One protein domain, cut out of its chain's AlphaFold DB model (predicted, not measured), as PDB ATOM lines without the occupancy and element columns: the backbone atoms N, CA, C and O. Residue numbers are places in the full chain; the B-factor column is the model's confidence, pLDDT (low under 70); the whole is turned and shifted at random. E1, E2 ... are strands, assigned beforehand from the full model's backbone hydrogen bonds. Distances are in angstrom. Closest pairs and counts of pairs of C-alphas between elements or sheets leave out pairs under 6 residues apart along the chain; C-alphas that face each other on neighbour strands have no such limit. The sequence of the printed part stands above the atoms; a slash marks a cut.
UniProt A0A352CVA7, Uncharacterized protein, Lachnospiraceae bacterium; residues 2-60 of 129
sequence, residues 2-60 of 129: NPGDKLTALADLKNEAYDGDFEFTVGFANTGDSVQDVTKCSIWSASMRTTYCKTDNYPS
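What this domain is: This is residues 2 to 60 of the 129 residues of an uncharacterized protein of Lachnospiraceae bacterium (UniProt A0A352CVA7). This is a long, narrow sheet of three antiparallel strands, E1, E2 and E3, side by side in that order, with loops at both ends and little regular structure beyond it. The 59 printed residues hold three named strands and no named helix; the class is all strand, with 22 residues in named elements. The whole is loose, a rod spanning 44 by 17 by 17 A, with a radius of gyration of the C-alphas of 14.1 A.

How they stand to each other: The edge strand E1, residues 6 to 12, forms a hairpin with the inner strand E2, residues 23 to 29, antiparallel at 156 degrees. N 7 and O 28 are within hydrogen-bond range at 2.9 A. E2 forms a second hairpin with the edge strand E3, residues 42 to 49, antiparallel at 165 degrees; N 25 and O 47 are 2.9 A apart, within hydrogen-bond range. The three make a meander, each strand the antiparallel neighbour of the one before.

Where its parts are: E1 starts at C-alpha 6 (16.526, -37.092, -1.551) and measures 16.0 A, E2 20.3 A and E3 21.4 A. E3 ends at C-alpha 49 (34.243, -41.172, -14.119).

The domain as a whole: The farthest C-alphas, of Asp 33 and Lys 54, are 44.2 A apart. The printed part has no cut. The link from E2 to E3 is long, with 12 residues. Residues 8 to 10 have pLDDT under 70.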
ATOM      1  N   ASN A   2      14.372 -31.127   3.754       83.94
ATOM      2  CA  ASN A   2      13.295 -31.635   4.608       83.94
ATOM      3  C   ASN A   2      13.517 -33.129   4.912       83.94
ATOM      4  O   ASN A   2      14.260 -33.785   4.182       83.94
ATOM      5  N   PRO A   3      12.928 -33.668   5.992       80.81
ATOM      6  CA  PRO A   3      12.914 -35.106   6.265       80.81
ATOM      7  C   PRO A   3      12.433 -35.925   5.067       80.81
ATOM      8  O   PRO A   3      11.405 -35.599   4.475       80.81
ATOM      9  N   GLY A   4      13.168 -36.979   4.715       76.12
ATOM     10  CA  GLY A   4      12.846 -37.851   3.584       76.12
ATOM     11  C   GLY A   4      13.190 -37.273   2.207       76.12
ATOM     12  O   GLY A   4      13.131 -38.011   1.221       76.12
ATOM     13  N   ASP A   5      13.599 -35.999   2.114       78.56
ATOM     14  CA  ASP A   5      14.091 -35.443   0.856       78.56
ATOM     15  C   ASP A   5      15.356 -36.195   0.426       78.56
ATOM     16  O   ASP A   5      16.350 -36.283   1.160       78.56
ATOM     17  N   LYS A   6      15.335 -36.668  -0.820       72.19
ATOM     18  CA  LYS A   6      16.526 -37.092  -1.551       72.19
ATOM     19  C   LYS A   6      16.859 -36.001  -2.550       72.19
ATOM     20  O   LYS A   6      16.062 -35.700  -3.438       72.19
ATOM     21  N   LEU A   7      18.029 -35.391  -2.399       71.31
ATOM     22  CA  LEU A   7      18.540 -34.500  -3.424       71.31
ATOM     23  C   LEU A   7      19.239 -35.377  -4.465       71.31
ATOM     24  O   LEU A   7      20.337 -35.883  -4.235       71.31
ATOM     25  N   THR A   8      18.569 -35.581  -5.597       56.59
ATOM     26  CA  THR A   8      19.159 -36.223  -6.783       56.59
ATOM     27  C   THR A   8      19.991 -35.238  -7.601       56.59
ATOM     28  O   THR A   8      20.679 -35.651  -8.528       56.59
ATOM     29  N   ALA A   9      19.913 -33.935  -7.296       52.16
ATOM     30  CA  ALA A   9      20.735 -32.919  -7.937       52.16
ATOM     31  C   ALA A   9      22.194 -33.140  -7.524       52.16
ATOM     32  O   ALA A   9      22.618 -32.748  -6.439       52.16
ATOM     33  N   LEU A  10      22.897 -33.846  -8.403       61.53
ATOM     34  CA  LEU A  10      24.315 -34.161  -8.379       61.53
ATOM     35  C   LEU A  10      25.094 -32.898  -8.002       61.53
ATOM     36  O   LEU A  10      25.096 -31.916  -8.745       61.53
ATOM     37  N   ALA A  11      25.711 -32.887  -6.823       70.75
ATOM     38  CA  ALA A  11      26.717 -31.877  -6.547       70.75
ATOM     39  C   ALA A  11      27.979 -32.289  -7.312       70.75
ATOM     40  O   ALA A  11      28.652 -33.236  -6.905       70.75
ATOM     41  N   ASP A  12      28.263 -31.610  -8.424       78.44
ATOM     42  CA  ASP A  12      29.523 -31.775  -9.151       78.44
ATOM     43  C   ASP A  12      30.674 -31.272  -8.277       78.44
ATOM     44  O   ASP A  12      30.781 -30.079  -7.967       78.44
ATOM     45  N   LEU A  13      31.560 -32.180  -7.888       81.75
ATOM     46  CA  LEU A  13      32.750 -31.862  -7.116       81.75
ATOM     47  C   LEU A  13      33.896 -31.554  -8.080       81.75
ATOM     48  O   LEU A  13      34.571 -32.449  -8.582       81.75
ATOM     49  N   LYS A  14      34.104 -30.261  -8.344       85.62
ATOM     50  CA  LYS A  14      35.160 -29.767  -9.240       85.62
ATOM     51  C   LYS A  14      36.382 -29.308  -8.457       85.62
ATOM     52  O   LYS A  14      36.261 -28.672  -7.410       85.62
ATOM     53  N   ASN A  15      37.562 -29.583  -9.001       89.12
ATOM     54  CA  ASN A  15      38.835 -29.099  -8.485       89.12
ATOM     55  C   ASN A  15      39.738 -28.736  -9.667       89.12
ATOM     56  O   ASN A  15      39.977 -29.571 -10.532       89.12
ATOM     57  N   GLU A  16      40.244 -27.503  -9.692       92.69
ATOM     58  CA  GLU A  16      41.105 -26.995 -10.771       92.69
ATOM     59  C   GLU A  16      42.452 -27.732 -10.879       92.69
ATOM     60  O   GLU A  16      43.131 -27.624 -11.896       92.69
ATOM     61  N   ALA A  17      42.847 -28.479  -9.843       92.44
ATOM     62  CA  ALA A  17      44.029 -29.335  -9.879       92.44
ATOM     63  C   ALA A  17      43.820 -30.634 -10.679       92.44
ATOM     64  O   ALA A  17      44.801 -31.321 -10.966       92.44
ATOM     65  N   TYR A  18      42.572 -30.989 -10.999       94.25
ATOM     66  CA  TYR A  18      42.239 -32.196 -11.747       94.25
ATOM     67  C   TYR A  18      41.902 -31.893 -13.205       94.25
ATOM     68  O   TYR A  18      41.664 -30.750 -13.596       94.25
ATOM     69  N   ASP A  19      41.896 -32.947 -14.014       95.62
ATOM     70  CA  ASP A  19      41.426 -32.914 -15.385       95.62
ATOM     71  C   ASP A  19      39.997 -32.360 -15.437       95.62
ATOM     72  O   ASP A  19      39.139 -32.730 -14.636       95.62
ATOM     73  N   GLY A  20      39.740 -31.450 -16.378       93.25
ATOM     74  CA  GLY A  20      38.441 -30.786 -16.494       93.25
ATOM     75  C   GLY A  20      37.299 -31.728 -16.879       93.25
ATOM     76  O   GLY A  20      36.143 -31.373 -16.657       93.25
ATOM     77  N   ASP A  21      37.627 -32.903 -17.426       94.75
ATOM     78  CA  ASP A  21      36.675 -33.954 -17.787       94.75
ATOM     79  C   ASP A  21      36.558 -35.042 -16.695       94.75
ATOM     80  O   ASP A  21      35.864 -36.042 -16.892       94.75
ATOM     81  N   PHE A  22      37.222 -34.875 -15.540       95.69
ATOM     82  CA  PHE A  22      36.969 -35.717 -14.371       95.69
ATOM     83  C   PHE A  22      35.606 -35.368 -13.773       95.69
ATOM     84  O   PHE A  22      35.357 -34.236 -13.351       95.69
ATOM     85  N   GLU A  23      34.730 -36.364 -13.694       93.62
ATOM     86  CA  GLU A  23      33.400 -36.207 -13.118       93.62
ATOM     87  C   GLU A  23      33.349 -36.922 -11.770       93.62
ATOM     88  O   GLU A  23      33.554 -38.133 -11.688       93.62
ATOM     89  N   PHE A  24      33.030 -36.180 -10.711       92.62
ATOM     90  CA  PHE A  24      32.655 -36.749  -9.422       92.62
ATOM     91  C   PHE A  24      31.362 -36.103  -8.941       92.62
ATOM     92  O   PHE A  24      31.287 -34.891  -8.741       92.62
ATOM     93  N   THR A  25      30.344 -36.932  -8.747       91.31
ATOM     94  CA  THR A  25      29.024 -36.517  -8.293       91.31
ATOM     95  C   THR A  25      28.615 -37.278  -7.045       91.31
ATOM     96  O   THR A  25      28.912 -38.465  -6.890       91.31
ATOM     97  N   VAL A  26      27.919 -36.588  -6.145       91.25
ATOM     98  CA  VAL A  26      27.374 -37.166  -4.914       91.25
ATOM     99  C   VAL A  26      25.907 -36.786  -4.736       91.25
ATOM    100  O   VAL A  26      25.498 -35.663  -5.045       91.25
ATOM    101  N   GLY A  27      25.116 -37.730  -4.227       90.38
ATOM    102  CA  GLY A  27      23.728 -37.527  -3.826       90.38
ATOM    103  C   GLY A  27      23.585 -37.527  -2.306       90.38
ATOM    104  O   GLY A  27      24.130 -38.393  -1.621       90.38
ATOM    105  N   PHE A  28      22.801 -36.584  -1.779       90.31
ATOM    106  CA  PHE A  28      22.543 -36.437  -0.343       90.31
ATOM    107  C   PHE A  28      21.104 -36.817   0.012       90.31
ATOM    108  O   PHE A  28      20.172 -36.569  -0.756       90.31
ATOM    109  N   ALA A  29      20.921 -37.428   1.180       89.50
ATOM    110  CA  ALA A  29      19.629 -37.819   1.725       89.50
ATOM    111  C   ALA A  29      19.512 -37.360   3.180       89.50
ATOM    112  O   ALA A  29      20.404 -37.609   3.998       89.50
ATOM    113  N   ASN A  30      18.396 -36.709   3.512       89.69
ATOM    114  CA  ASN A  30      18.066 -36.411   4.900       89.69
ATOM    115  C   ASN A  30      17.231 -37.556   5.486       89.69
ATOM    116  O   ASN A  30      16.017 -37.612   5.290       89.69
ATOM    117  N   THR A  31      17.889 -38.455   6.215       85.69
ATOM    118  CA  THR A  31      17.249 -39.576   6.924       85.69
ATOM    119  C   THR A  31      16.778 -39.206   8.333       85.69
ATOM    120  O   THR A  31      16.292 -40.061   9.066       85.69
ATOM    121  N   GLY A  32      16.952 -37.947   8.740       84.81
ATOM    122  CA  GLY A  32      16.473 -37.445  10.020       84.81
ATOM    123  C   GLY A  32      15.006 -37.027   9.986       84.81
ATOM    124  O   GLY A  32      14.380 -36.870   8.943       84.81
ATOM    125  N   ASP A  33      14.483 -36.768  11.173       89.38
ATOM    126  CA  ASP A  33      13.108 -36.386  11.500       89.38
ATOM    127  C   ASP A  33      12.901 -34.859  11.594       89.38
ATOM    128  O   ASP A  33      11.816 -34.373  11.912       89.38
ATOM    129  N   SER A  34      13.926 -34.072  11.256       91.31
ATOM    130  CA  SER A  34      13.865 -32.607  11.187       91.31
ATOM    131  C   SER A  34      14.584 -32.051   9.955       91.31
ATOM    132  O   SER A  34      15.325 -32.755   9.268       91.31
ATOM    133  N   VAL A  35      14.347 -30.774   9.644       92.31
ATOM    134  CA  VAL A  35      15.052 -30.078   8.558       92.31
ATOM    135  C   VAL A  35      16.534 -29.949   8.911       92.31
ATOM    136  O   VAL A  35      16.871 -29.448   9.983       92.31
ATOM    137  N   GLN A  36      17.415 -30.348   7.990       90.75
ATOM    138  CA  GLN A  36      18.865 -30.300   8.198       90.75
ATOM    139  C   GLN A  36      19.611 -29.586   7.067       90.75
ATOM    140  O   GLN A  36      19.128 -29.487   5.936       90.75
ATOM    141  N   ASP A  37      20.803 -29.087   7.386       89.75
ATOM    142  CA  ASP A  37      21.779 -28.629   6.396       89.75
ATOM    143  C   ASP A  37      22.297 -29.824   5.570       89.75
ATOM    144  O   ASP A  37      22.392 -30.936   6.091       89.75
ATOM    145  N   VAL A  38      22.641 -29.613   4.295       85.44
ATOM    146  CA  VAL A  38      23.158 -30.685   3.423       85.44
ATOM    147  C   VAL A  38      24.448 -31.304   3.972       85.44
ATOM    148  O   VAL A  38      24.649 -32.506   3.852       85.44
ATOM    149  N   THR A  39      25.269 -30.521   4.678       87.06
ATOM    150  CA  THR A  39      26.497 -30.994   5.344       87.06
ATOM    151  C   THR A  39      26.238 -31.954   6.508       87.06
ATOM    152  O   THR A  39      27.163 -32.606   6.983       87.06
ATOM    153  N   LYS A  40      24.987 -32.041   6.976       88.06
ATOM    154  CA  LYS A  40      24.536 -32.980   8.013       88.06
ATOM    155  C   LYS A  40      23.762 -34.169   7.438       88.06
ATOM    156  O   LYS A  40      23.400 -35.070   8.185       88.06
ATOM    157  N   CYS A  41      23.489 -34.156   6.136       88.69
ATOM    158  CA  CYS A  41      22.795 -35.236   5.449       88.69
ATOM    159  C   CYS A  41      23.767 -36.374   5.109       88.69
ATOM    160  O   CYS A  41      24.970 -36.161   4.950       88.69
ATOM    161  N   SER A  42      23.235 -37.583   4.962       89.06
ATOM    162  CA  SER A  42      24.011 -38.754   4.554       89.06
ATOM    163  C   SER A  42      24.215 -38.765   3.042       89.06
ATOM    164  O   SER A  42      23.344 -38.323   2.292       89.06
ATOM    165  N   ILE A  43      25.338 -39.315   2.578       88.94
ATOM    166  CA  ILE A  43      25.532 -39.608   1.154       88.94
ATOM    167  C   ILE A  43      24.806 -40.916   0.841       88.94
ATOM    168  O   ILE A  43      25.080 -41.941   1.464       88.94
ATOM    169  N   TRP A  44      23.881 -40.876  -0.114       90.38
ATOM    170  CA  TRP A  44      23.173 -42.064  -0.598       90.38
ATOM    171  C   TRP A  44      23.679 -42.513  -1.970       90.38
ATOM    172  O   TRP A  44      23.391 -43.629  -2.383       90.38
ATOM    173  N   SER A  45      24.431 -41.677  -2.690       92.19
ATOM    174  CA  SER A  45      25.057 -42.070  -3.950       92.19
ATOM    175  C   SER A  45      26.372 -41.345  -4.203       92.19
ATOM    176  O   SER A  45      26.556 -40.199  -3.793       92.19
ATOM    177  N   ALA A  46      27.282 -42.022  -4.893       92.88
ATOM    178  CA  ALA A  46      28.534 -41.468  -5.382       92.88
ATOM    179  C   ALA A  46      28.817 -42.046  -6.771       92.88
ATOM    180  O   ALA A  46      28.758 -43.261  -6.947       92.88
ATOM    181  N   SER A  47      29.134 -41.196  -7.744       94.62
ATOM    182  CA  SER A  47      29.534 -41.625  -9.084       94.62
ATOM    183  C   SER A  47      30.782 -40.881  -9.524       94.62
ATOM    184  O   SER A  47      30.827 -39.654  -9.451       94.62
ATOM    185  N   MET A  48      31.782 -41.624  -9.985       95.56
ATOM    186  CA  MET A  48      33.066 -41.106 -10.454       95.56
ATOM    187  C   MET A  48      33.356 -41.644 -11.853       95.56
ATOM    188  O   MET A  48      33.127 -42.830 -12.100       95.56
ATOM    189  N   ARG A  49      33.886 -40.804 -12.742       95.44
ATOM    190  CA  ARG A  49      34.243 -41.172 -14.119       95.44
ATOM    191  C   ARG A  49      35.550 -40.502 -14.542       95.44
ATOM    192  O   ARG A  49      35.717 -39.296 -14.372       95.44
ATOM    193  N   THR A  50      36.429 -41.289 -15.163       96.88
ATOM    194  CA  THR A  50      37.679 -40.833 -15.798       96.88
ATOM    195  C   THR A  50      37.689 -41.026 -17.319       96.88
ATOM    196  O   THR A  50      38.635 -40.612 -17.980       96.88
ATOM    197  N   THR A  51      36.634 -41.612 -17.900       93.88
ATOM    198  CA  THR A  51      36.546 -42.021 -19.318       93.88
ATOM    199  C   THR A  51      36.981 -40.955 -20.325       93.88
ATOM    200  O   THR A  51      37.590 -41.290 -21.338       93.88
ATOM    201  N   TYR A  52      36.682 -39.681 -20.056       92.88
ATOM    202  CA  TYR A  52      36.979 -38.567 -20.963       92.88
ATOM    203  C   TYR A  52      38.173 -37.707 -20.529       92.88
ATOM    204  O   TYR A  52      38.496 -36.740 -21.218       92.88
ATOM    205  N   CYS A  53      38.836 -38.054 -19.420       95.25
ATOM    206  CA  CYS A  53      40.020 -37.342 -18.947       95.25
ATOM    207  C   CYS A  53      41.132 -37.381 -20.004       95.25
ATOM    208  O   CYS A  53      41.416 -38.418 -20.605       95.25
ATOM    209  N   LYS A  54      41.780 -36.236 -20.223       94.38
ATOM    210  CA  LYS A  54      42.886 -36.082 -21.184       94.38
ATOM    211  C   LYS A  54      44.259 -36.261 -20.533       94.38
ATOM    212  O   LYS A  54      45.268 -36.354 -21.232       94.38
ATOM    213  N   THR A  55      44.300 -36.256 -19.208       94.38
ATOM    214  CA  THR A  55      45.482 -36.389 -18.359       94.38
ATOM    215  C   THR A  55      45.178 -37.316 -17.187       94.38
ATOM    216  O   THR A  55      44.021 -37.480 -16.816       94.38
ATOM    217  N   ASP A  56      46.219 -37.848 -16.544       93.06
ATOM    218  CA  ASP A  56      46.088 -38.665 -15.326       93.06
ATOM    219  C   ASP A  56      45.953 -37.831 -14.039       93.06
ATOM    220  O   ASP A  56      46.155 -38.319 -12.926       93.06
ATOM    221  N   ASN A  57      45.629 -36.540 -14.172       95.38
ATOM    222  CA  ASN A  57      45.428 -35.647 -13.038       95.38
ATOM    223  C   ASN A  57      44.009 -35.829 -12.488       95.38
ATOM    224  O   ASN A  57      43.144 -34.988 -12.687       95.38
ATOM    225  N   TYR A  58      43.750 -36.919 -11.787       95.94
ATOM    226  CA  TYR A  58      42.492 -37.153 -11.078       95.94
ATOM    227  C   TYR A  58      42.770 -37.928  -9.781       95.94
ATOM    228  O   TYR A  58      43.863 -38.474  -9.609       95.94
ATOM    229  N   PRO A  59      41.832 -37.958  -8.819       94.75
ATOM    230  CA  PRO A  59      42.005 -38.724  -7.590       94.75
ATOM    231  C   PRO A  59      42.271 -40.208  -7.864       94.75
ATOM    232  O   PRO A  59      41.653 -40.813  -8.742       94.75
ATOM    233  N   SER A  60      43.133 -40.821  -7.054       95.25
ATOM    234  CA  SER A  60      43.275 -42.277  -7.029       95.25
ATOM    235  C   SER A  60      41.982 -42.938  -6.546       95.25
ATOM    236  O   SER A  60      41.389 -42.488  -5.563       95.25
TER     237      SER A  60